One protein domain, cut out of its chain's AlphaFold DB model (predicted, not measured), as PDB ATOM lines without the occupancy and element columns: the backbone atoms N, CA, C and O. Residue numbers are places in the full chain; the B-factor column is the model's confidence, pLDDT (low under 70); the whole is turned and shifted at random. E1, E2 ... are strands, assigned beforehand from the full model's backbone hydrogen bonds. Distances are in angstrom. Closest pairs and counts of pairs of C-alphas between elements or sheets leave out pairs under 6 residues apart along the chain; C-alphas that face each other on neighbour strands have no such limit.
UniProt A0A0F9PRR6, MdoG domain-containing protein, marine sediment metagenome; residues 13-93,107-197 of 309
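What this domain is: This is residues 13 to 93 and 107 to 197 of the 309 residues of the protein "MdoG domain-containing protein" of marine sediment metagenome (UniProt A0A0F9PRR6). Two antiparallel sheets lie partly face to face as a sandwich: the small sheet, E4 E11 E10 E7, covers the E12 E9 E8 E6 part of a larger, twisted sheet, while the hairpins of E1, E2 and E3 carry the larger sheet on past the small one as an uncovered wing. Beyond one end of the sandwich lie the short strand E5 and two long loops, residues 66 to 84 and 123 to 143, which add to its length. The printed part has 172 residues, with no named helix and twelve named strands, E1 to E12 along the chain; the larger sheet has the order E1 - E2 - E3 - E12 - E9 - E8 - E6 and the smaller E4 - E11 - E10 - E7. The class is all strand, though under half of the residues, 84 of 172, are in named elements. The whole is compact, with a radius of gyration of the C-alphas of 17.4 A, yet elongated, with spans of 53 by 35 by 35 A.

How they stand to each other: E1, residues 13 to 19, E2, residues 23 to 32, and E3, residues 37 to 47, form a meander, each strand the antiparallel neighbour of the one before. E1 is an edge strand; E1 and E2 are a hairpin with N 14 and O 29 at 2.9 A, and E2 and E3 a hairpin with N 28 and O 42 at 2.8 A, both within hydrogen-bond range. Next to E3 comes E12, residues 188 to 196, with N 41 and O 192 at 2.8 A. E9, residues 144 to 148, follows at 145 degrees to E12, with N 147 and O 193 at 2.8 A. E9 and E8, residues 118 to 122, are a hairpin, with N 146 and O 119 at 2.8 A. The other edge strand is E6, residues 85 to 89, with N 89 and O 118 at 2.8 A. From edge to edge this sheet's strand lines turn by 103 degrees. In the second sheet, E4, residues 56 to 61, is the antiparallel neighbour of E11, residues 172 to 178, with N 59 and O 174 at 2.8 A. E10, residues 154 to 161, forms a hairpin with E11, with N 158 and O 175 at 2.8 A. E7, residues 107 to 114, is the edge strand beside E10, with N 111 and O 157 at 2.8 A. This sheet is twisted, its C-alphas lying up to 4.4 A off the best plane. Between the sheets, the closest C-alphas of E4 and E8 are those of Leu 59 and Leu 121, 7.2 A apart, and those of E8 and E11 are Gly 120 and Ala 174, 7.4 A apart. E1 and E2 are apart from E4. E4 runs on into E5, residues 63 to 65, at 37 degrees; E5 pairs with no named strand, but lies antiparallel to residues 80 to 81.

Where its parts are: E1 begins at C-alpha 13, (46.490, -34.549, -67.247), and is 19.7 A long. E2 is 28.1 A and E3, the longest strand by residues, 30.6 A. E4 measures 15.7 A, E5 6.1 A and E6 13.2 A. E7 begins at C-alpha 107, (23.074, -57.182, -84.025), and is 22.9 A long. E8 measures 12.2 A, E9 13.4 A, E10 22.9 A and E11 19.5 A. E12 is 25.8 A long and ends at C-alpha 196, (33.491, -45.927, -63.591).

The domain as a whole: The two C-alphas farthest apart, those of Tyr 76 and Asp 185, are 53.4 A apart. Residues 94 to 106 are not printed, and C-alphas 93 and 107 are 25.7 A apart across the cut. The links from E5 to E6, 19 residues, and from E8 to E9, 21 residues, are long. The mean pLDDT of the printed part is 97.1, and no printed residue is under 70.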
ATOM      1  N   VAL A  13      46.862 -35.025 -65.910       95.88
ATOM      2  CA  VAL A  13      46.490 -34.549 -67.247       95.88
ATOM      3  C   VAL A  13      47.314 -35.293 -68.285       95.88
ATOM      4  O   VAL A  13      48.543 -35.276 -68.229       95.88
ATOM      5  N   VAL A  14      46.633 -35.921 -69.239       97.50
ATOM      6  CA  VAL A  14      47.242 -36.605 -70.382       97.50
ATOM      7  C   VAL A  14      46.764 -35.923 -71.657       97.50
ATOM      8  O   VAL A  14      45.576 -35.663 -71.815       97.50
ATOM      9  N   HIS A  15      47.689 -35.627 -72.566       98.00
ATOM     10  CA  HIS A  15      47.354 -35.202 -73.923       98.00
ATOM     11  C   HIS A  15      47.701 -36.335 -74.879       98.00
ATOM     12  O   HIS A  15      48.760 -36.947 -74.729       98.00
ATOM     13  N   ALA A  16      46.835 -36.590 -75.854       98.19
ATOM     14  CA  ALA A  16      47.060 -37.604 -76.872       98.19
ATOM     15  C   ALA A  16      46.760 -37.048 -78.263       98.19
ATOM     16  O   ALA A  16      45.857 -36.229 -78.438       98.19
ATOM     17  N   LEU A  17      47.531 -37.511 -79.241       98.31
ATOM     18  CA  LEU A  17      47.260 -37.322 -80.659       98.31
ATOM     19  C   LEU A  17      46.615 -38.609 -81.176       98.31
ATOM     20  O   LEU A  17      47.167 -39.689 -80.974       98.31
ATOM     21  N   LEU A  18      45.469 -38.481 -81.832       98.25
ATOM     22  CA  LEU A  18      44.850 -39.529 -82.629       98.25
ATOM     23  C   LEU A  18      45.328 -39.369 -84.070       98.25
ATOM     24  O   LEU A  18      45.193 -38.295 -84.663       98.25
ATOM     25  N   ASP A  19      45.858 -40.448 -84.632       98.12
ATOM     26  CA  ASP A  19      46.242 -40.531 -86.036       98.12
ATOM     27  C   ASP A  19      45.689 -41.831 -86.631       98.12
ATOM     28  O   ASP A  19      45.987 -42.922 -86.148       98.12
ATOM     29  N   SER A  20      44.831 -41.697 -87.639       97.31
ATOM     30  CA  SER A  20      44.205 -42.781 -88.395       97.31
ATOM     31  C   SER A  20      44.125 -42.374 -89.863       97.31
ATOM     32  O   SER A  20      44.131 -41.184 -90.175       97.31
ATOM     33  N   GLU A  21      44.025 -43.329 -90.784       97.25
ATOM     34  CA  GLU A  21      43.970 -43.069 -92.229       97.25
ATOM     35  C   GLU A  21      42.953 -41.971 -92.592       97.25
ATOM     36  O   GLU A  21      43.288 -41.021 -93.301       97.25
ATOM     37  N   SER A  22      41.756 -42.036 -92.005       97.69
ATOM     38  CA  SER A  22      40.623 -41.176 -92.366       97.69
ATOM     39  C   SER A  22      40.384 -39.988 -91.428       97.69
ATOM     40  O   SER A  22      39.594 -39.104 -91.756       97.69
ATOM     41  N   ILE A  23      41.043 -39.922 -90.266       98.06
ATOM     42  CA  ILE A  23      40.817 -38.862 -89.272       98.06
ATOM     43  C   ILE A  23      42.039 -38.648 -88.386       98.06
ATOM     44  O   ILE A  23      42.758 -39.583 -88.039       98.06
ATOM     45  N   THR A  24      42.256 -37.405 -87.975       98.31
ATOM     46  CA  THR A  24      43.189 -37.074 -86.897       98.31
ATOM     47  C   THR A  24      42.474 -36.294 -85.808       98.31
ATOM     48  O   THR A  24      41.441 -35.676 -86.055       98.31
ATOM     49  N   GLY A  25      42.994 -36.321 -84.588       98.12
ATOM     50  CA  GLY A  25      42.394 -35.582 -83.489       98.12
ATOM     51  C   GLY A  25      43.365 -35.296 -82.361       98.12
ATOM     52  O   GLY A  25      44.390 -35.955 -82.217       98.12
ATOM     53  N   ALA A  26      43.031 -34.313 -81.540       98.50
ATOM     54  CA  ALA A  26      43.765 -33.986 -80.327       98.50
ATOM     55  C   ALA A  26      42.853 -34.185 -79.121       98.50
ATOM     56  O   ALA A  26      41.746 -33.653 -79.086       98.50
ATOM     57  N   TYR A  27      43.340 -34.928 -78.130       98.62
ATOM     58  CA  TYR A  27      42.623 -35.228 -76.899       98.62
ATOM     59  C   TYR A  27      43.343 -34.639 -75.695       98.62
ATOM     60  O   TYR A  27      44.575 -34.671 -75.597       98.62
ATOM     61  N   ARG A  28      42.553 -34.171 -74.734       98.44
ATOM     62  CA  ARG A  28      42.979 -33.852 -73.377       98.44
ATOM     63  C   ARG A  28      42.130 -34.651 -72.397       98.44
ATOM     64  O   ARG A  28      40.917 -34.479 -72.351       98.44
ATOM     65  N   PHE A  29      42.793 -35.448 -71.572       98.44
ATOM     66  CA  PHE A  29      42.199 -36.235 -70.500       98.44
ATOM     67  C   PHE A  29      42.585 -35.631 -69.152       98.44
ATOM     68  O   PHE A  29      43.771 -35.550 -68.828       98.44
ATOM     69  N   GLY A  30      41.605 -35.200 -68.364       97.81
ATOM     70  CA  GLY A  30      41.768 -34.892 -66.945       97.81
ATOM     71  C   GLY A  30      41.324 -36.087 -66.113       97.81
ATOM     72  O   GLY A  30      40.133 -36.327 -65.995       97.81
ATOM     73  N   ILE A  31      42.263 -36.838 -65.549       97.69
ATOM     74  CA  ILE A  31      42.014 -38.080 -64.811       97.69
ATOM     75  C   ILE A  31      41.978 -37.777 -63.315       97.69
ATOM     76  O   ILE A  31      42.964 -37.293 -62.761       97.69
ATOM     77  N   TYR A  32      40.870 -38.107 -62.659       96.50
ATOM     78  CA  TYR A  32      40.629 -37.910 -61.232       96.50
ATOM     79  C   TYR A  32      40.362 -39.275 -60.582       96.50
ATOM     80  O   TYR A  32      39.235 -39.779 -60.651       96.50
ATOM     81  N   PRO A  33      41.384 -39.900 -59.972       94.81
ATOM     82  CA  PRO A  33      41.201 -41.135 -59.220       94.81
ATOM     83  C   PRO A  33      40.252 -40.925 -58.037       94.81
ATOM     84  O   PRO A  33      40.324 -39.910 -57.339       94.81
ATOM     85  N   GLY A  34      39.383 -41.900 -57.794       92.06
ATOM     86  CA  GLY A  34      38.381 -41.850 -56.735       92.06
ATOM     87  C   GLY A  34      37.413 -43.023 -56.827       92.06
ATOM     88  O   GLY A  34      37.630 -43.957 -57.599       92.06
ATOM     89  N   SER A  35      36.338 -42.957 -56.046       90.44
ATOM     90  CA  SER A  35      35.209 -43.884 -56.119       90.44
ATOM     91  C   SER A  35      33.934 -43.064 -56.378       90.44
ATOM     92  O   SER A  35      33.428 -42.431 -55.448       90.44
ATOM     93  N   PRO A  36      33.460 -42.968 -57.637       94.44
ATOM     94  CA  PRO A  36      34.052 -43.535 -58.855       94.44
ATOM     95  C   PRO A  36      35.290 -42.769 -59.346       94.44
ATOM     96  O   PRO A  36      35.484 -41.592 -59.031       94.44
ATOM     97  N   THR A  37      36.111 -43.423 -60.170       95.94
ATOM     98  CA  THR A  37      37.127 -42.717 -60.967       95.94
ATOM     99  C   THR A  37      36.427 -41.931 -62.071       95.94
ATOM    100  O   THR A  37      35.455 -42.410 -62.658       95.94
ATOM    101  N   ARG A  38      36.916 -40.720 -62.345       96.62
ATOM    102  CA  ARG A  38      36.383 -39.815 -63.370       96.62
ATOM    103  C   ARG A  38      37.478 -39.405 -64.344       96.62
ATOM    104  O   ARG A  38      38.582 -39.072 -63.917       96.62
ATOM    105  N   ILE A  39      37.155 -39.342 -65.630       98.38
ATOM    106  CA  ILE A  39      37.984 -38.720 -66.658       98.38
ATOM    107  C   ILE A  39      37.168 -37.655 -67.389       98.38
ATOM    108  O   ILE A  39      36.169 -37.968 -68.022       98.38
ATOM    109  N   ASP A  40      37.627 -36.408 -67.341       98.44
ATOM    110  CA  ASP A  40      37.102 -35.339 -68.192       98.44
ATOM    111  C   ASP A  40      37.837 -35.402 -69.536       98.44
ATOM    112  O   ASP A  40      39.069 -35.292 -69.577       98.44
ATOM    113  N   VAL A  41      37.106 -35.574 -70.632       98.69
ATOM    114  CA  VAL A  41      37.642 -35.659 -71.991       98.69
ATOM    115  C   VAL A  41      37.251 -34.415 -72.772       98.69
ATOM    116  O   VAL A  41      36.079 -34.059 -72.840       98.69
ATOM    117  N   ALA A  42      38.233 -33.779 -73.402       98.56
ATOM    118  CA  ALA A  42      38.014 -32.796 -74.456       98.56
ATOM    119  C   ALA A  42      38.754 -33.254 -75.712       98.56
ATOM    120  O   ALA A  42      39.941 -33.585 -75.642       98.56
ATOM    121  N   ALA A  43      38.062 -33.273 -76.845       98.19
ATOM    122  CA  ALA A  43      38.584 -33.721 -78.123       98.19
ATOM    123  C   ALA A  43      38.262 -32.714 -79.231       98.19
ATOM    124  O   ALA A  43      37.159 -32.170 -79.279       98.19
ATOM    125  N   VAL A  44      39.212 -32.512 -80.142       98.25
ATOM    126  CA  VAL A  44      38.975 -31.853 -81.431       98.25
ATOM    127  C   VAL A  44      39.388 -32.813 -82.535       98.25
ATOM    128  O   VAL A  44      40.526 -33.282 -82.545       98.25
ATOM    129  N   LEU A  45      38.461 -33.120 -83.436       98.25
ATOM    130  CA  LEU A  45      38.623 -34.071 -84.527       98.25
ATOM    131  C   LEU A  45      38.656 -33.346 -85.874       98.25
ATOM    132  O   LEU A  45      37.913 -32.392 -86.087       98.25
ATOM    133  N   TYR A  46      39.500 -33.834 -86.779       98.19
ATOM    134  CA  TYR A  46      39.714 -33.316 -88.128       98.19
ATOM    135  C   TYR A  46      39.643 -34.482 -89.130       98.19
ATOM    136  O   TYR A  46      40.636 -35.202 -89.316       98.19
ATOM    137  N   PRO A  47      38.475 -34.724 -89.752       98.31
ATOM    138  CA  PRO A  47      38.320 -35.740 -90.788       98.31
ATOM    139  C   PRO A  47      39.166 -35.414 -92.025       98.31
ATOM    140  O   PRO A  47      39.149 -34.292 -92.531       98.31
ATOM    141  N   ARG A  48      39.905 -36.412 -92.524       98.38
ATOM    142  CA  ARG A  48      40.716 -36.346 -93.760       98.38
ATOM    143  C   ARG A  48      39.892 -36.673 -95.009       98.38
ATOM    144  O   ARG A  48      40.275 -36.322 -96.127       98.38
ATOM    145  N   VAL A  49      38.762 -37.337 -94.796       98.25
ATOM    146  CA  VAL A  49      37.726 -37.695 -95.770       98.25
ATOM    147  C   VAL A  49      36.355 -37.463 -95.140       98.25
ATOM    148  O   VAL A  49      36.257 -37.262 -93.930       98.25
ATOM    149  N   ASP A  50      35.306 -37.485 -95.960       98.19
ATOM    150  CA  ASP A  50      33.938 -37.547 -95.451       98.19
ATOM    151  C   ASP A  50      33.738 -38.896 -94.751       98.19
ATOM    152  O   ASP A  50      34.011 -39.953 -95.321       98.19
ATOM    153  N   LEU A  51      33.289 -38.849 -93.500       97.62
ATOM    154  CA  LEU A  51      33.004 -40.011 -92.670       97.62
ATOM    155  C   LEU A  51      31.499 -40.118 -92.491       97.62
ATOM    156  O   LEU A  51      30.916 -39.334 -91.751       97.62
ATOM    157  N   GLU A  52      30.878 -41.092 -93.146       95.00
ATOM    158  CA  GLU A  52      29.442 -41.358 -92.989       95.00
ATOM    159  C   GLU A  52      29.131 -42.028 -91.642       95.00
ATOM    160  O   GLU A  52      28.089 -41.765 -91.044       95.00
ATOM    161  N   HIS A  53      30.065 -42.836 -91.127       94.44
ATOM    162  CA  HIS A  53      29.947 -43.538 -89.848       94.44
ATOM    163  C   HIS A  53      31.115 -43.186 -88.927       94.44
ATOM    164  O   HIS A  53      32.278 -43.384 -89.279       94.44
ATOM    165  N   VAL A  54      30.812 -42.679 -87.732       95.50
ATOM    166  CA  VAL A  54      31.798 -42.414 -86.679       95.50
ATOM    167  C   VAL A  54      31.200 -42.755 -85.317       95.50
ATOM    168  O   VAL A  54      30.043 -42.436 -85.057       95.50
ATOM    169  N   GLY A  55      31.996 -43.375 -84.447       97.25
ATOM    170  CA  GLY A  55      31.649 -43.588 -83.045       97.25
ATOM    171  C   GLY A  55      32.376 -42.595 -82.143       97.25
ATOM    172  O   GLY A  55      33.607 -42.518 -82.153       97.25
ATOM    173  N   LEU A  56      31.622 -41.831 -81.358       98.00
ATOM    174  CA  LEU A  56      32.122 -40.881 -80.371       98.00
ATOM    175  C   LEU A  56      31.919 -41.426 -78.956       98.00
ATOM    176  O   LEU A  56      30.891 -42.029 -78.653       98.00
ATOM    177  N   ALA A  57      32.923 -41.197 -78.105       98.25
ATOM    178  CA  ALA A  57      33.013 -41.747 -76.751       98.25
ATOM    179  C   ALA A  57      32.700 -43.262 -76.687       98.25
ATOM    180  O   ALA A  57      31.797 -43.665 -75.954       98.25
ATOM    181  N   PRO A  58      33.415 -44.098 -77.469       98.38
ATOM    182  CA  PRO A  58      33.126 -45.521 -77.523       98.38
ATOM    183  C   PRO A  58      33.449 -46.222 -76.204       98.38
ATOM    184  O   PRO A  58      34.467 -45.945 -75.563       98.38
ATOM    185  N   LEU A  59      32.592 -47.172 -75.853       98.75
ATOM    186  CA  LEU A  59      32.751 -48.132 -74.773       98.75
ATOM    187  C   LEU A  59      32.790 -49.534 -75.382       98.75
ATOM    188  O   LEU A  59      31.972 -49.845 -76.248       98.75
ATOM    189  N   THR A  60      33.713 -50.371 -74.916       98.50
ATOM    190  CA  THR A  60      33.736 -51.805 -75.226       98.50
ATOM    191  C   THR A  60      33.563 -52.609 -73.945       98.50
ATOM    192  O   THR A  60      33.946 -52.158 -72.864       98.50
ATOM    193  N   SER A  61      32.916 -53.763 -74.063       98.62
ATOM    194  CA  SER A  61      32.660 -54.691 -72.965       98.62
ATOM    195  C   SER A  61      32.486 -56.103 -73.525       98.62
ATOM    196  O   SER A  61      32.477 -56.322 -74.739       98.62
ATOM    197  N   MET A  62      32.278 -57.059 -72.629       98.44
ATOM    198  CA  MET A  62      31.965 -58.442 -72.954       98.44
ATOM    199  C   MET A  62      30.660 -58.887 -72.270       98.44
ATOM    200  O   MET A  62      30.407 -58.513 -71.119       98.44
ATOM    201  N   PHE A  63      29.846 -59.676 -72.973       98.56
ATOM    202  CA  PHE A  63      28.692 -60.410 -72.453       98.56
ATOM    203  C   PHE A  63      28.638 -61.803 -73.097       98.56
ATOM    204  O   PHE A  63      28.587 -61.901 -74.322       98.56
ATOM    205  N   MET A  64      28.638 -62.868 -72.288       97.81
ATOM    206  CA  MET A  64      28.442 -64.243 -72.769       97.81
ATOM    207  C   MET A  64      27.030 -64.749 -72.501       97.81
ATOM    208  O   MET A  64      26.406 -65.270 -73.415       97.81
ATOM    209  N   HIS A  65      26.557 -64.642 -71.254       97.38
ATOM    210  CA  HIS A  65      25.239 -65.135 -70.853       97.38
ATOM    211  C   HIS A  65      24.782 -64.571 -69.507       97.38
ATOM    212  O   HIS A  65      25.587 -64.169 -68.658       97.38
ATOM    213  N   GLY A  66      23.472 -64.628 -69.280       96.50
ATOM    214  CA  GLY A  66      22.807 -64.287 -68.026       96.50
ATOM    215  C   GLY A  66      21.372 -64.828 -67.968       96.50
ATOM    216  O   GLY A  66      20.954 -65.591 -68.831       96.50
ATOM    217  N   PRO A  67      20.561 -64.444 -66.968       95.06
ATOM    218  CA  PRO A  67      19.219 -65.009 -66.787       95.06
ATOM    219  C   PRO A  67      18.213 -64.707 -67.909       95.06
ATOM    220  O   PRO A  67      17.181 -65.371 -67.978       95.06
ATOM    221  N   LEU A  68      18.456 -63.675 -68.724       95.56
ATOM    222  CA  LEU A  68      17.620 -63.323 -69.879       95.56
ATOM    223  C   LEU A  68      18.102 -63.974 -71.181       95.56
ATOM    224  O   LEU A  68      17.291 -64.186 -72.073       95.56
ATOM    225  N   ASP A  69      19.393 -64.281 -71.258       95.25
ATOM    226  CA  ASP A  69      20.067 -64.873 -72.411       95.25
ATOM    227  C   ASP A  69      20.951 -66.022 -71.896       95.25
ATOM    228  O   ASP A  69      22.101 -65.791 -71.497       95.25
ATOM    229  N   PRO A  70      20.369 -67.222 -71.702       93.38
ATOM    230  CA  PRO A  70      21.049 -68.330 -71.048       93.38
ATOM    231  C   PRO A  70      22.147 -68.907 -71.950       93.38
ATOM    232  O   PRO A  70      22.063 -68.805 -73.166       93.38
ATOM    233  N   PRO A  71      23.159 -69.591 -71.389       93.38
ATOM    234  CA  PRO A  71      24.255 -70.093 -72.204       93.38
ATOM    235  C   PRO A  71      23.831 -71.275 -73.091       93.38
ATOM    236  O   PRO A  71      23.257 -72.247 -72.595       93.38
ATOM    237  N   ASP A  72      24.251 -71.264 -74.361       89.75
ATOM    238  CA  ASP A  72      24.072 -72.376 -75.320       89.75
ATOM    239  C   ASP A  72      24.590 -73.722 -74.799       89.75
ATOM    240  O   ASP A  72      24.121 -74.810 -75.142       89.75
ATOM    241  N   LYS A  73      25.659 -73.654 -74.003       90.38
ATOM    242  CA  LYS A  73      26.324 -74.805 -73.401       90.38
ATOM    243  C   LYS A  73      26.211 -74.682 -71.901       90.38
ATOM    244  O   LYS A  73      26.417 -73.613 -71.346       90.38
ATOM    245  N   ARG A  74      25.979 -75.811 -71.232       93.38
ATOM    246  CA  ARG A  74      25.960 -75.863 -69.766       93.38
ATOM    247  C   ARG A  74      27.240 -75.254 -69.193       93.38
ATOM    248  O   ARG A  74      28.306 -75.860 -69.287       93.38
ATOM    249  N   ASP A  75      27.091 -74.097 -68.569       95.12
ATOM    250  CA  ASP A  75      28.100 -73.454 -67.738       95.12
ATOM    251  C   ASP A  75      27.655 -73.594 -66.273       95.12
ATOM    252  O   ASP A  75      26.464 -73.570 -65.957       95.12
ATOM    253  N   TYR A  76      28.608 -73.817 -65.374       94.31
ATOM    254  CA  TYR A  76      28.337 -73.886 -63.937       94.31
ATOM    255  C   TYR A  76      28.143 -72.487 -63.328       94.31
ATOM    256  O   TYR A  76      27.626 -72.371 -62.215       94.31
ATOM    257  N   ARG A  77      28.561 -71.437 -64.044       97.19
ATOM    258  CA  ARG A  77      28.413 -70.031 -63.672       97.19
ATOM    259  C   ARG A  77      27.040 -69.524 -64.114       97.19
ATOM    260  O   ARG A  77      26.724 -69.624 -65.303       97.19
ATOM    261  N   PRO A  78      26.236 -68.939 -63.207       96.56
ATOM    262  CA  PRO A  78      24.905 -68.441 -63.562       96.56
ATOM    263  C   PRO A  78      24.922 -67.290 -64.578       96.56
ATOM    264  O   PRO A  78      23.976 -67.149 -65.350       96.56
ATOM    265  N   ALA A  79      25.981 -66.476 -64.576       97.75
ATOM    266  CA  ALA A  79      26.174 -65.371 -65.508       97.75
ATOM    267  C   ALA A  79      27.665 -65.097 -65.742       97.75
ATOM    268  O   ALA A  79      28.486 -65.265 -64.833       97.75
ATOM    269  N   VAL A  80      28.005 -64.647 -66.951       98.19
ATOM    270  CA  VAL A  80      29.373 -64.323 -67.377       98.19
ATOM    271  C   VAL A  80      29.324 -63.085 -68.265       98.19
ATOM    272  O   VAL A  80      28.937 -63.158 -69.429       98.19
ATOM    273  N   HIS A  81      29.681 -61.933 -67.701       98.31
ATOM    274  CA  HIS A  81      29.705 -60.661 -68.419       98.31
ATOM    275  C   HIS A  81      30.405 -59.560 -67.616       98.31
ATOM    276  O   HIS A  81      30.405 -59.560 -66.381       98.31
ATOM    277  N   ASP A  82      30.924 -58.573 -68.337       98.12
ATOM    278  CA  ASP A  82      31.524 -57.355 -67.787       98.12
ATOM    279  C   ASP A  82      30.497 -56.243 -67.592       98.12
ATOM    280  O   ASP A  82      30.653 -55.422 -66.693       98.12
ATOM    281  N   SER A  83      29.432 -56.266 -68.393       98.25
ATOM    282  CA  SER A  83      28.263 -55.387 -68.309       98.25
ATOM    283  C   SER A  83      27.014 -56.201 -68.625       98.25
ATOM    284  O   SER A  83      27.086 -57.133 -69.413       98.25
ATOM    285  N   GLU A  84      25.874 -55.868 -68.031       97.38
ATOM    286  CA  GLU A  84      24.593 -56.554 -68.256       97.38
ATOM    287  C   GLU A  84      23.622 -55.765 -69.138       97.38
ATOM    288  O   GLU A  84      22.677 -56.335 -69.679       97.38
ATOM    289  N   ALA A  85      23.814 -54.451 -69.264       98.31
ATOM    290  CA  ALA A  85      22.898 -53.594 -70.006       98.31
ATOM    291  C   ALA A  85      23.588 -52.356 -70.574       98.31
ATOM    292  O   ALA A  85      24.511 -51.805 -69.970       98.31
ATOM    293  N   LEU A  86      23.053 -51.861 -71.686       98.75
ATOM    294  CA  LEU A  86      23.189 -50.471 -72.091       98.75
ATOM    295  C   LEU A  86      22.111 -49.643 -71.382       98.75
ATOM    296  O   LEU A  86      20.913 -49.908 -71.506       98.75
ATOM    297  N   ALA A  87      22.536 -48.609 -70.668       98.50
ATOM    298  CA  ALA A  87      21.654 -47.588 -70.127       98.50
ATOM    299  C   ALA A  87      21.817 -46.281 -70.904       98.50
ATOM    300  O   ALA A  87      22.929 -45.927 -71.295       98.50
ATOM    301  N   ILE A  88      20.719 -45.555 -71.108       98.56
ATOM    302  CA  ILE A  88      20.706 -44.264 -71.810       98.56
ATOM    303  C   ILE A  88      19.794 -43.307 -71.047       98.56
ATOM    304  O   ILE A  88      18.709 -43.694 -70.618       98.56
ATOM    305  N   ILE A  89      20.217 -42.056 -70.898       98.00
ATOM    306  CA  ILE A  89      19.343 -40.941 -70.542       98.00
ATOM    307  C   ILE A  89      19.262 -40.039 -71.768       98.00
ATOM    308  O   ILE A  89      20.232 -39.363 -72.120       98.00
ATOM    309  N   GLN A  90      18.100 -40.040 -72.411       97.88
ATOM    310  CA  GLN A  90      17.863 -39.261 -73.618       97.88
ATOM    311  C   GLN A  90      17.818 -37.753 -73.335       97.88
ATOM    312  O   GLN A  90      17.601 -37.317 -72.194       97.88
ATOM    313  N   GLY A  91      17.958 -36.932 -74.378       97.56
ATOM    314  CA  GLY A  91      17.847 -35.474 -74.300       97.56
ATOM    315  C   GLY A  91      16.500 -35.014 -73.731       97.56
ATOM    316  O   GLY A  91      16.437 -34.107 -72.892       97.56
ATOM    317  N   ASN A  92      15.419 -35.724 -74.073       96.19
ATOM    318  CA  ASN A  92      14.073 -35.495 -73.528       96.19
ATOM    319  C   ASN A  92      13.913 -35.928 -72.047       96.19
ATOM    320  O   ASN A  92      12.910 -35.593 -71.416       96.19
ATOM    321  N   GLY A  93      14.901 -36.621 -71.467       95.19
ATOM    322  CA  GLY A  93      14.890 -37.133 -70.095       95.19
ATOM    323  C   GLY A  93      14.357 -38.557 -69.916       95.19
ATOM    324  O   GLY A  93      14.373 -39.042 -68.785       95.19
ATOM    325  N   GLN A 107      24.167 -58.110 -84.285       97.50
ATOM    326  CA  GLN A 107      23.074 -57.182 -84.025       97.50
ATOM    327  C   GLN A 107      23.593 -55.753 -83.905       97.50
ATOM    328  O   GLN A 107      24.566 -55.479 -83.206       97.50
ATOM    329  N   VAL A 108      22.897 -54.834 -84.572       97.62
ATOM    330  CA  VAL A 108      23.092 -53.389 -84.424       97.62
ATOM    331  C   VAL A 108      21.760 -52.769 -84.012       97.62
ATOM    332  O   VAL A 108      20.719 -53.048 -84.617       97.62
ATOM    333  N   SER A 109      21.773 -51.974 -82.945       97.88
ATOM    334  CA  SER A 109      20.601 -51.264 -82.423       97.88
ATOM    335  C   SER A 109      20.915 -49.777 -82.301       97.88
ATOM    336  O   SER A 109      21.878 -49.411 -81.633       97.88
ATOM    337  N   GLY A 110      20.098 -48.928 -82.925       97.81
ATOM    338  CA  GLY A 110      20.223 -47.471 -82.860       97.81
ATOM    339  C   GLY A 110      19.126 -46.847 -81.999       97.81
ATOM    340  O   GLY A 110      17.946 -47.149 -82.171       97.81
ATOM    341  N   PHE A 111      19.514 -45.956 -81.091       98.31
ATOM    342  CA  PHE A 111      18.621 -45.187 -80.227       98.31
ATOM    343  C   PHE A 111      18.734 -43.709 -80.600       98.31
ATOM    344  O   PHE A 111      19.606 -43.002 -80.093       98.31
ATOM    345  N   THR A 112      17.887 -43.263 -81.530       98.25
ATOM    346  CA  THR A 112      17.882 -41.879 -82.027       98.25
ATOM    347  C   THR A 112      17.583 -40.884 -80.912       98.25
ATOM    348  O   THR A 112      16.662 -41.089 -80.120       98.25
ATOM    349  N   ASP A 113      18.346 -39.796 -80.879       98.25
ATOM    350  CA  ASP A 113      18.206 -38.735 -79.889       98.25
ATOM    351  C   ASP A 113      18.760 -37.398 -80.417       98.25
ATOM    352  O   ASP A 113      19.418 -37.327 -81.461       98.25
ATOM    353  N   GLU A 114      18.515 -36.328 -79.670       98.19
ATOM    354  CA  GLU A 114      19.145 -35.024 -79.854       98.19
ATOM    355  C   GLU A 114      19.683 -34.538 -78.505       98.19
ATOM    356  O   GLU A 114      18.917 -34.317 -77.569       98.19
ATOM    357  N   ASN A 115      21.003 -34.347 -78.419       97.69
ATOM    358  CA  ASN A 115      21.717 -33.981 -77.189       97.69
ATOM    359  C   ASN A 115      21.462 -34.962 -76.021       97.69
ATOM    360  O   ASN A 115      20.826 -34.582 -75.030       97.69
ATOM    361  N   PRO A 116      21.972 -36.209 -76.098       97.62
ATOM    362  CA  PRO A 116      21.802 -37.186 -75.025       97.62
ATOM    363  C   PRO A 116      22.402 -36.676 -73.714       97.62
ATOM    364  O   PRO A 116      23.474 -36.073 -73.694       97.62
ATOM    365  N   LYS A 117      21.735 -36.960 -72.592       97.94
ATOM    366  CA  LYS A 117      22.244 -36.610 -71.253       97.94
ATOM    367  C   LYS A 117      23.287 -37.605 -70.757       97.94
ATOM    368  O   LYS A 117      24.090 -37.274 -69.891       97.94
ATOM    369  N   GLY A 118      23.287 -38.819 -71.300       98.19
ATOM    370  CA  GLY A 118      24.360 -39.780 -71.098       98.19
ATOM    371  C   GLY A 118      23.988 -41.186 -71.539       98.19
ATOM    372  O   GLY A 118      22.820 -41.493 -71.767       98.19
ATOM    373  N   PHE A 119      24.994 -42.039 -71.663       98.81
ATOM    374  CA  PHE A 119      24.827 -43.457 -71.962       98.81
ATOM    375  C   PHE A 119      25.996 -44.257 -71.393       98.81
ATOM    376  O   PHE A 119      27.074 -43.716 -71.138       98.81
ATOM    377  N   GLY A 120      25.802 -45.553 -71.184       98.44
ATOM    378  CA  GLY A 120      26.856 -46.379 -70.619       98.44
ATOM    379  C   GLY A 120      26.536 -47.856 -70.521       98.44
ATOM    380  O   GLY A 120      25.375 -48.258 -70.543       98.44
ATOM    381  N   LEU A 121      27.593 -48.651 -70.387       98.75
ATOM    382  CA  LEU A 121      27.517 -50.090 -70.174       98.75
ATOM    383  C   LEU A 121      27.572 -50.356 -68.671       98.75
ATOM    384  O   LEU A 121      28.516 -49.954 -67.985       98.75
ATOM    385  N   ILE A 122      26.497 -50.937 -68.145       98.06
ATOM    386  CA  ILE A 122      26.236 -51.015 -66.709       98.06
ATOM    387  C   ILE A 122      26.412 -52.443 -66.229       98.06
ATOM    388  O   ILE A 122      25.919 -53.371 -66.857       98.06
ATOM    389  N   GLN A 123      27.065 -52.588 -65.082       95.94
ATOM    390  CA  GLN A 123      27.162 -53.814 -64.302       95.94
ATOM    391  C   GLN A 123      26.540 -53.536 -62.935       95.94
ATOM    392  O   GLN A 123      27.194 -52.982 -62.056       95.94
ATOM    393  N   ARG A 124      25.261 -53.850 -62.744       93.38
ATOM    394  CA  ARG A 124      24.535 -53.560 -61.500       93.38
ATOM    395  C   ARG A 124      24.665 -54.701 -60.496       93.38
ATOM    396  O   ARG A 124      24.704 -54.448 -59.290       93.38
ATOM    397  N   HIS A 125      24.761 -55.948 -60.950       92.94
ATOM    398  CA  HIS A 125      24.936 -57.093 -60.056       92.94
ATOM    399  C   HIS A 125      26.339 -57.135 -59.418       92.94
ATOM    400  O   HIS A 125      27.364 -57.275 -60.079       92.94
ATOM    401  N   ARG A 126      26.381 -57.041 -58.080       93.75
ATOM    402  CA  ARG A 126      27.621 -57.003 -57.271       93.75
ATOM    403  C   ARG A 126      27.807 -58.189 -56.326       93.75
ATOM    404  O   ARG A 126      28.824 -58.275 -55.642       93.75
ATOM    405  N   ASN A 127      26.836 -59.100 -56.256       95.25
ATOM    406  CA  ASN A 127      26.949 -60.287 -55.415       95.25
ATOM    407  C   ASN A 127      27.778 -61.362 -56.132       95.25
ATOM    408  O   ASN A 127      27.483 -61.701 -57.277       95.25
ATOM    409  N   PHE A 128      28.771 -61.928 -55.440       96.81
ATOM    410  CA  PHE A 128      29.554 -63.066 -55.922       96.81
ATOM    411  C   PHE A 128      28.663 -64.220 -56.393       96.81
ATOM    412  O   PHE A 128      28.949 -64.818 -57.431       96.81
ATOM    413  N   ASP A 129      27.555 -64.483 -55.689       96.56
ATOM    414  CA  ASP A 129      26.703 -65.640 -55.971       96.56
ATOM    415  C   ASP A 129      26.050 -65.619 -57.354       96.56
ATOM    416  O   ASP A 129      25.659 -66.667 -57.865       96.56
ATOM    417  N   TYR A 130      25.959 -64.437 -57.964       95.62
ATOM    418  CA  TYR A 130      25.423 -64.259 -59.306       95.62
ATOM    419  C   TYR A 130      26.388 -64.750 -60.400       95.62
ATOM    420  O   TYR A 130      25.952 -65.079 -61.496       95.62
ATOM    421  N   TYR A 131      27.688 -64.840 -60.099       97.56
ATOM    422  CA  TYR A 131      28.728 -65.161 -61.083       97.56
ATOM    423  C   TYR A 131      29.513 -66.432 -60.745       97.56
ATOM    424  O   TYR A 131      29.909 -67.152 -61.652       97.56
ATOM    425  N   GLN A 132      29.745 -66.722 -59.457       97.31
ATOM    426  CA  GLN A 132      30.478 -67.911 -58.987       97.31
ATOM    427  C   GLN A 132      31.898 -68.067 -59.583       97.31
ATOM    428  O   GLN A 132      32.421 -69.177 -59.679       97.31
ATOM    429  N   ASP A 133      32.549 -66.957 -59.951       96.50
ATOM    430  CA  ASP A 133      33.882 -66.951 -60.569       96.50
ATOM    431  C   ASP A 133      34.932 -66.291 -59.654       96.50
ATOM    432  O   ASP A 133      34.892 -65.083 -59.380       96.50
ATOM    433  N   LEU A 134      35.871 -67.102 -59.152       95.50
ATOM    434  CA  LEU A 134      36.922 -66.680 -58.215       95.50
ATOM    435  C   LEU A 134      38.102 -65.969 -58.895       95.50
ATOM    436  O   LEU A 134      38.862 -65.274 -58.211       95.50
ATOM    437  N   GLU A 135      38.263 -66.137 -60.207       95.12
ATOM    438  CA  GLU A 135      39.397 -65.618 -60.972       95.12
ATOM    439  C   GLU A 135      39.019 -64.316 -61.676       95.12
ATOM    440  O   GLU A 135      39.609 -63.267 -61.403       95.12
ATOM    441  N   ALA A 136      37.979 -64.359 -62.509       94.88
ATOM    442  CA  ALA A 136      37.552 -63.245 -63.346       94.88
ATOM    443  C   ALA A 136      36.808 -62.147 -62.570       94.88
ATOM    444  O   ALA A 136      36.760 -61.001 -63.032       94.88
ATOM    445  N   LYS A 137      36.234 -62.490 -61.404       96.44
ATOM    446  CA  LYS A 137      35.591 -61.575 -60.439       96.44
ATOM    447  C   LYS A 137      34.633 -60.559 -61.078       96.44
ATOM    448  O   LYS A 137      34.668 -59.376 -60.747       96.44
ATOM    449  N   TYR A 138      33.752 -61.024 -61.965       97.50
ATOM    450  CA  TYR A 138      32.801 -60.183 -62.707       97.50
ATOM    451  C   TYR A 138      31.979 -59.230 -61.822       97.50
ATOM    452  O   TYR A 138      31.826 -58.057 -62.159       97.50
ATOM    453  N   HIS A 139      31.563 -59.687 -60.636       96.56
ATOM    454  CA  HIS A 139      30.864 -58.884 -59.620       96.56
ATOM    455  C   HIS A 139      31.598 -57.593 -59.202       96.56
ATOM    456  O   HIS A 139      30.966 -56.643 -58.738       96.56
ATOM    457  N   ALA A 140      32.923 -57.532 -59.366       96.19
ATOM    458  CA  ALA A 140      33.758 -56.385 -59.014       96.19
ATOM    459  C   ALA A 140      34.152 -55.506 -60.221       96.19
ATOM    460  O   ALA A 140      34.865 -54.519 -60.038       96.19
ATOM    461  N   ARG A 141      33.728 -55.842 -61.450       96.62
ATOM    462  CA  ARG A 141      34.066 -55.069 -62.662       96.62
ATOM    463  C   ARG A 141      33.205 -53.807 -62.769       96.62
ATOM    464  O   ARG A 141      31.995 -53.897 -62.587       96.62
ATOM    465  N   PRO A 142      33.775 -52.623 -63.013       96.50
ATOM    466  CA  PRO A 142      33.016 -51.379 -62.943       96.50
ATOM    467  C   PRO A 142      32.003 -51.263 -64.087       96.50
ATOM    468  O   PRO A 142      32.210 -51.819 -65.160       96.50
ATOM    469  N   SER A 143      30.954 -50.469 -63.878       98.06
ATOM    470  CA  SER A 143      30.205 -49.899 -65.006       98.06
ATOM    471  C   SER A 143      31.056 -48.833 -65.710       98.06
ATOM    472  O   SER A 143      32.047 -48.361 -65.152       98.06
ATOM    473  N   ALA A 144      30.642 -48.380 -66.891       98.12
ATOM    474  CA  ALA A 144      31.203 -47.206 -67.555       98.12
ATOM    475  C   ALA A 144      30.080 -46.272 -68.023       98.12
ATOM    476  O   ALA A 144      29.146 -46.716 -68.683       98.12
ATOM    477  N   TRP A 145      30.172 -44.982 -67.691       98.56
ATOM    478  CA  TRP A 145      29.150 -43.980 -68.014       98.56
ATOM    479  C   TRP A 145      29.746 -42.747 -68.687       98.56
ATOM    480  O   TRP A 145      30.643 -42.115 -68.121       98.56
ATOM    481  N   VAL A 146      29.215 -42.403 -69.859       98.69
ATOM    482  CA  VAL A 146      29.524 -41.205 -70.644       98.69
ATOM    483  C   VAL A 146      28.448 -40.152 -70.396       98.69
ATOM    484  O   VAL A 146      27.268 -40.390 -70.632       98.69
ATOM    485  N   GLU A 147      28.867 -38.962 -69.979       98.44
ATOM    486  CA  GLU A 147      28.023 -37.777 -69.810       98.44
ATOM    487  C   GLU A 147      28.565 -36.646 -70.705       98.44
ATOM    488  O   GLU A 147      29.653 -36.124 -70.435       98.44
ATOM    489  N   PRO A 148      27.873 -36.276 -71.797       98.25
ATOM    490  CA  PRO A 148      28.267 -35.148 -72.638       98.25
ATOM    491  C   PRO A 148      28.359 -33.830 -71.853       98.25
ATOM    492  O   PRO A 148      27.519 -33.528 -71.012       98.25
ATOM    493  N   LEU A 149      29.383 -33.022 -72.142       98.19
ATOM    494  CA  LEU A 149      29.616 -31.708 -71.517       98.19
ATOM    495  C   LEU A 149      29.317 -30.534 -72.465       98.19
ATOM    496  O   LEU A 149      29.496 -29.372 -72.099       98.19
ATOM    497  N   ASN A 150      28.904 -30.832 -73.693       97.31
ATOM    498  CA  ASN A 150      28.461 -29.878 -74.699       97.31
ATOM    499  C   ASN A 150      27.386 -30.514 -75.585       97.31
ATOM    500  O   ASN A 150      27.221 -31.732 -75.580       97.31
ATOM    501  N   ASP A 151      26.698 -29.691 -76.373       96.50
ATOM    502  CA  ASP A 151      25.668 -30.159 -77.299       96.50
ATOM    503  C   ASP A 151      26.290 -31.031 -78.397       96.50
ATOM    504  O   ASP A 151      27.213 -30.614 -79.103       96.50
ATOM    505  N   TRP A 152      25.797 -32.262 -78.515       97.06
ATOM    506  CA  TRP A 152      26.235 -33.242 -79.516       97.06
ATOM    507  C   TRP A 152      25.335 -33.271 -80.755       97.06
ATOM    508  O   TRP A 152      25.658 -33.942 -81.733       97.06
ATOM    509  N   GLY A 153      24.243 -32.504 -80.734       97.50
ATOM    510  CA  GLY A 153      23.276 -32.410 -81.814       97.50
ATOM    511  C   GLY A 153      22.473 -33.695 -81.985       97.50
ATOM    512  O   GLY A 153      22.292 -34.471 -81.045       97.50
ATOM    513  N   LYS A 154      21.969 -33.893 -83.202       98.25
ATOM    514  CA  LYS A 154      21.196 -35.072 -83.587       98.25
ATOM    515  C   LYS A 154      22.105 -36.253 -83.882       98.25
ATOM    516  O   LYS A 154      23.204 -36.090 -84.413       98.25
ATOM    517  N   GLY A 155      21.620 -37.443 -83.572       98.31
ATOM    518  CA  GLY A 155      22.331 -38.683 -83.820       98.31
ATOM    519  C   GLY A 155      21.641 -39.851 -83.147       98.31
ATOM    520  O   GLY A 155      20.423 -39.850 -82.960       98.31
ATOM    521  N   GLN A 156      22.426 -40.851 -82.786       98.62
ATOM    522  CA  GLN A 156      21.949 -42.014 -82.060       98.62
ATOM    523  C   GLN A 156      23.029 -42.577 -81.148       98.62
ATOM    524  O   GLN A 156      24.213 -42.546 -81.480       98.62
ATOM    525  N   VAL A 157      22.624 -43.141 -80.014       98.81
ATOM    526  CA  VAL A 157      23.477 -44.125 -79.342       98.81
ATOM    527  C   VAL A 157      23.349 -45.419 -80.138       98.81
ATOM    528  O   VAL A 157      22.236 -45.875 -80.382       98.81
ATOM    529  N   GLU A 158      24.461 -45.992 -80.573       98.69
ATOM    530  CA  GLU A 158      24.488 -47.273 -81.271       98.69
ATOM    531  C   GLU A 158      25.062 -48.349 -80.350       98.69
ATOM    532  O   GLU A 158      26.076 -48.128 -79.687       98.69
ATOM    533  N   LEU A 159      24.388 -49.496 -80.307       98.88
ATOM    534  CA  LEU A 159      24.808 -50.718 -79.635       98.88
ATOM    535  C   LEU A 159      25.111 -51.778 -80.691       98.88
ATOM    536  O   LEU A 159      24.254 -52.076 -81.524       98.88
ATOM    537  N   VAL A 160      26.297 -52.370 -80.614       98.69
ATOM    538  CA  VAL A 160      26.724 -53.490 -81.450       98.69
ATOM    539  C   VAL A 160      26.958 -54.702 -80.557       98.69
ATOM    540  O   VAL A 160      27.768 -54.638 -79.632       98.69
ATOM    541  N   GLU A 161      26.260 -55.795 -80.851       98.69
ATOM    542  CA  GLU A 161      26.376 -57.082 -80.159       98.69
ATOM    543  C   GLU A 161      26.902 -58.106 -81.174       98.69
ATOM    544  O   GLU A 161      26.249 -58.424 -82.174       98.69
ATOM    545  N   ILE A 162      28.139 -58.551 -80.966       98.50
ATOM    546  CA  ILE A 162      28.888 -59.417 -81.877       98.50
ATOM    547  C   ILE A 162      28.780 -60.862 -81.362       98.50
ATOM    548  O   ILE A 162      29.024 -61.090 -80.178       98.50
ATOM    549  N   PRO A 163      28.485 -61.859 -82.215       97.44
ATOM    550  CA  PRO A 163      28.495 -63.255 -81.795       97.44
ATOM    551  C   PRO A 163      29.869 -63.653 -81.261       97.44
ATOM    552  O   PRO A 163      30.878 -63.516 -81.964       97.44
ATOM    553  N   SER A 164      29.923 -64.161 -80.031       96.81
ATOM    554  CA  SER A 164      31.169 -64.603 -79.411       96.81
ATOM    555  C   SER A 164      31.069 -66.015 -78.855       96.81
ATOM    556  O   SER A 164      30.132 -66.383 -78.156       96.81
ATOM    557  N   GLY A 165      32.109 -66.807 -79.129       95.06
ATOM    558  CA  GLY A 165      32.323 -68.114 -78.509       95.06
ATOM    559  C   GLY A 165      33.314 -68.090 -77.341       95.06
ATOM    560  O   GLY A 165      33.722 -69.159 -76.887       95.06
ATOM    561  N   SER A 166      33.781 -66.911 -76.906       94.38
ATOM    562  CA  SER A 166      34.804 -66.789 -75.862       94.38
ATOM    563  C   SER A 166      34.710 -65.478 -75.084       94.38
ATOM    564  O   SER A 166      34.754 -64.399 -75.668       94.38
ATOM    565  N   GLU A 167      34.730 -65.590 -73.753       92.88
ATOM    566  CA  GLU A 167      34.791 -64.465 -72.805       92.88
ATOM    567  C   GLU A 167      36.108 -63.666 -72.858       92.88
ATOM    568  O   GLU A 167      36.235 -62.641 -72.197       92.88
ATOM    569  N   ALA A 168      37.103 -64.134 -73.621       93.25
ATOM    570  CA  ALA A 168      38.361 -63.417 -73.824       93.25
ATOM    571  C   ALA A 168      38.245 -62.283 -74.859       93.25
ATOM    572  O   ALA A 168      39.139 -61.440 -74.930       93.25
ATOM    573  N   ASN A 169      37.182 -62.279 -75.669       94.94
ATOM    574  CA  ASN A 169      36.943 -61.262 -76.683       94.94
ATOM    575  C   ASN A 169      35.813 -60.337 -76.229       94.94
ATOM    576  O   ASN A 169      34.714 -60.810 -75.941       94.94
ATOM    577  N   ASP A 170      36.063 -59.028 -76.245       97.81
ATOM    578  CA  ASP A 170      34.990 -58.039 -76.150       97.81
ATOM    579  C   ASP A 170      34.055 -58.203 -77.351       97.81
ATOM    580  O   ASP A 170      34.492 -58.223 -78.505       97.81
ATOM    581  N   ASN A 171      32.763 -58.316 -77.070       98.56
ATOM    582  CA  ASN A 171      31.727 -58.531 -78.074       98.56
ATOM    583  C   ASN A 171      30.589 -57.507 -77.989       98.56
ATOM    584  O   ASN A 171      29.624 -57.599 -78.743       98.56
ATOM    585  N   ILE A 172      30.727 -56.513 -77.112       98.88
ATOM    586  CA  ILE A 172      29.773 -55.425 -76.925       98.88
ATOM    587  C   ILE A 172      30.471 -54.104 -77.212       98.88
ATOM    588  O   ILE A 172      31.527 -53.813 -76.645       98.88
ATOM    589  N   VAL A 173      29.855 -53.277 -78.053       98.81
ATOM    590  CA  VAL A 173      30.325 -51.920 -78.343       98.81
ATOM    591  C   VAL A 173      29.163 -50.940 -78.228       98.81
ATOM    592  O   VAL A 173      28.100 -51.184 -78.789       98.81
ATOM    593  N   ALA A 174      29.365 -49.823 -77.529       98.88
ATOM    594  CA  ALA A 174      28.402 -48.727 -77.466       98.88
ATOM    595  C   ALA A 174      29.076 -47.377 -77.734       98.88
ATOM    596  O   ALA A 174      30.127 -47.085 -77.165       98.88
ATOM    597  N   TYR A 175      28.485 -46.536 -78.580       98.88
ATOM    598  CA  TYR A 175      28.991 -45.188 -78.874       98.88
ATOM    599  C   TYR A 175      27.881 -44.253 -79.336       98.88
ATOM    600  O   TYR A 175      26.805 -44.688 -79.732       98.88
ATOM    601  N   TRP A 176      28.162 -42.954 -79.342       98.69
ATOM    602  CA  TRP A 176      27.321 -41.977 -80.022       98.69
ATOM    603  C   TRP A 176      27.727 -41.818 -81.486       98.69
ATOM    604  O   TRP A 176      28.898 -41.585 -81.786       98.69
ATOM    605  N   GLN A 177      26.757 -41.884 -82.388       98.25
ATOM    606  CA  GLN A 177      26.917 -41.639 -83.813       98.25
ATOM    607  C   GLN A 177      26.142 -40.373 -84.209       98.25
ATOM    608  O   GLN A 177      24.910 -40.388 -84.196       98.25
ATOM    609  N   PRO A 178      26.829 -39.277 -84.580       97.56
ATOM    610  CA  PRO A 178      26.184 -38.076 -85.101       97.56
ATOM    611  C   PRO A 178      25.404 -38.346 -86.390       97.56
ATOM    612  O   PRO A 178      25.877 -39.053 -87.284       97.56
ATOM    613  N   GLU A 179      24.238 -37.717 -86.522       97.06
ATOM    614  CA  GLU A 179      23.464 -37.730 -87.760       97.06
ATOM    615  C   GLU A 179      24.257 -37.037 -88.881       97.06
ATOM    616  O   GLU A 179      24.771 -35.931 -88.714       97.06
ATOM    617  N   GLY A 180      24.367 -37.689 -90.041       94.50
ATOM    618  CA  GLY A 180      25.091 -37.149 -91.198       94.50
ATOM    619  C   GLY A 180      26.621 -37.235 -91.115       94.50
ATOM    620  O   GLY A 180      27.294 -36.779 -92.045       94.50
ATOM    621  N   GLY A 181      27.166 -37.840 -90.052       96.19
ATOM    622  CA  GLY A 181      28.592 -38.120 -89.909       96.19
ATOM    623  C   GLY A 181      29.467 -36.869 -89.760       96.19
ATOM    624  O   GLY A 181      29.016 -35.829 -89.283       96.19
ATOM    625  N   LEU A 182      30.744 -36.961 -90.153       97.69
ATOM    626  CA  LEU A 182      31.705 -35.850 -90.101       97.69
ATOM    627  C   LEU A 182      32.230 -35.520 -91.499       97.69
ATOM    628  O   LEU A 182      32.632 -36.404 -92.254       97.69
ATOM    629  N   LYS A 183      32.269 -34.235 -91.842       98.12
ATOM    630  CA  LYS A 183      32.726 -33.755 -93.147       98.12
ATOM    631  C   LYS A 183      34.223 -33.499 -93.174       98.12
ATOM    632  O   LYS A 183      34.805 -33.011 -92.202       98.12
ATOM    633  N   LYS A 184      34.830 -33.811 -94.318       98.25
ATOM    634  CA  LYS A 184      36.243 -33.560 -94.587       98.25
ATOM    635  C   LYS A 184      36.605 -32.096 -94.311       98.25
ATOM    636  O   LYS A 184      35.840 -31.190 -94.634       98.25
ATOM    637  N   ASP A 185      37.801 -31.884 -93.761       95.50
ATOM    638  CA  ASP A 185      38.415 -30.568 -93.528       95.50
ATOM    639  C   ASP A 185      37.622 -29.644 -92.574       95.50
ATOM    640  O   ASP A 185      37.931 -28.456 -92.458       95.50
ATOM    641  N   GLN A 186      36.634 -30.177 -91.840       97.38
ATOM    642  CA  GLN A 186      35.888 -29.446 -90.812       97.38
ATOM    643  C   GLN A 186      36.309 -29.891 -89.402       97.38
ATOM    644  O   GLN A 186      36.369 -31.091 -89.133       97.38
ATOM    645  N   PRO A 187      36.609 -28.958 -88.480       97.19
ATOM    646  CA  PRO A 187      36.898 -29.307 -87.096       97.19
ATOM    647  C   PRO A 187      35.613 -29.609 -86.321       97.19
ATOM    648  O   PRO A 187      34.678 -28.811 -86.326       97.19
ATOM    649  N   TYR A 188      35.614 -30.700 -85.562       97.81
ATOM    650  CA  TYR A 188      34.526 -31.058 -84.651       97.81
ATOM    651  C   TYR A 188      35.040 -31.126 -83.218       97.81
ATOM    652  O   TYR A 188      36.047 -31.778 -82.957       97.81
ATOM    653  N   SER A 189      34.364 -30.450 -82.287       97.44
ATOM    654  CA  SER A 189      34.751 -30.428 -80.872       97.44
ATOM    655  C   SER A 189      33.744 -31.190 -80.022       97.44
ATOM    656  O   SER A 189      32.554 -30.887 -80.045       97.44
ATOM    657  N   PHE A 190      34.238 -32.136 -79.228       97.06
ATOM    658  CA  PHE A 190      33.431 -32.935 -78.313       97.06
ATOM    659  C   PHE A 190      34.054 -32.908 -76.929       97.06
ATOM    660  O   PHE A 190      35.265 -33.067 -76.775       97.06
ATOM    661  N   SER A 191      33.228 -32.706 -75.913       98.38
ATOM    662  CA  SER A 191      33.629 -32.794 -74.517       98.38
ATOM    663  C   SER A 191      32.655 -33.692 -73.773       98.38
ATOM    664  O   SER A 191      31.449 -33.622 -73.991       98.38
ATOM    665  N   TYR A 192      33.178 -34.559 -72.916       98.75
ATOM    666  CA  TYR A 192      32.374 -35.465 -72.105       98.75
ATOM    667  C   TYR A 192      33.119 -35.872 -70.844       98.75
ATOM    668  O   TYR A 192      34.345 -35.807 -70.768       98.75
ATOM    669  N   GLN A 193      32.364 -36.312 -69.855       98.44
ATOM    670  CA  GLN A 193      32.867 -36.940 -68.656       98.44
ATOM    671  C   GLN A 193      32.656 -38.451 -68.764       98.44
ATOM    672  O   GLN A 193      31.562 -38.913 -69.069       98.44
ATOM    673  N   LEU A 194      33.704 -39.223 -68.497       98.31
ATOM    674  CA  LEU A 194      33.653 -40.673 -68.372       98.31
ATOM    675  C   LEU A 194      33.818 -41.049 -66.897       98.31
ATOM    676  O   LEU A 194      34.726 -40.554 -66.224       98.31
ATOM    677  N   THR A 195      32.946 -41.903 -66.371       98.12
ATOM    678  CA  THR A 195      33.033 -42.389 -64.984       98.12
ATOM    679  C   THR A 195      32.914 -43.903 -64.903       98.12
ATOM    680  O   THR A 195      32.242 -44.510 -65.732       98.12
ATOM    681  N   TRP A 196      33.540 -44.488 -63.878       97.50
ATOM    682  CA  TRP A 196      33.491 -45.927 -63.591       97.50
ATOM    683  C   TRP A 196      32.846 -46.213 -62.234       97.50
ATOM    684  O   TRP A 196      33.566 -46.417 -61.250       97.50
ATOM    685  N   PRO A 197      31.511 -46.127 -62.124       95.38
ATOM    686  CA  PRO A 197      30.810 -46.394 -60.879       95.38
ATOM    687  C   PRO A 197      30.413 -47.868 -60.725       95.38
ATOM    688  O   PRO A 197      30.410 -48.641 -61.684       95.38
TER     689      PRO A 197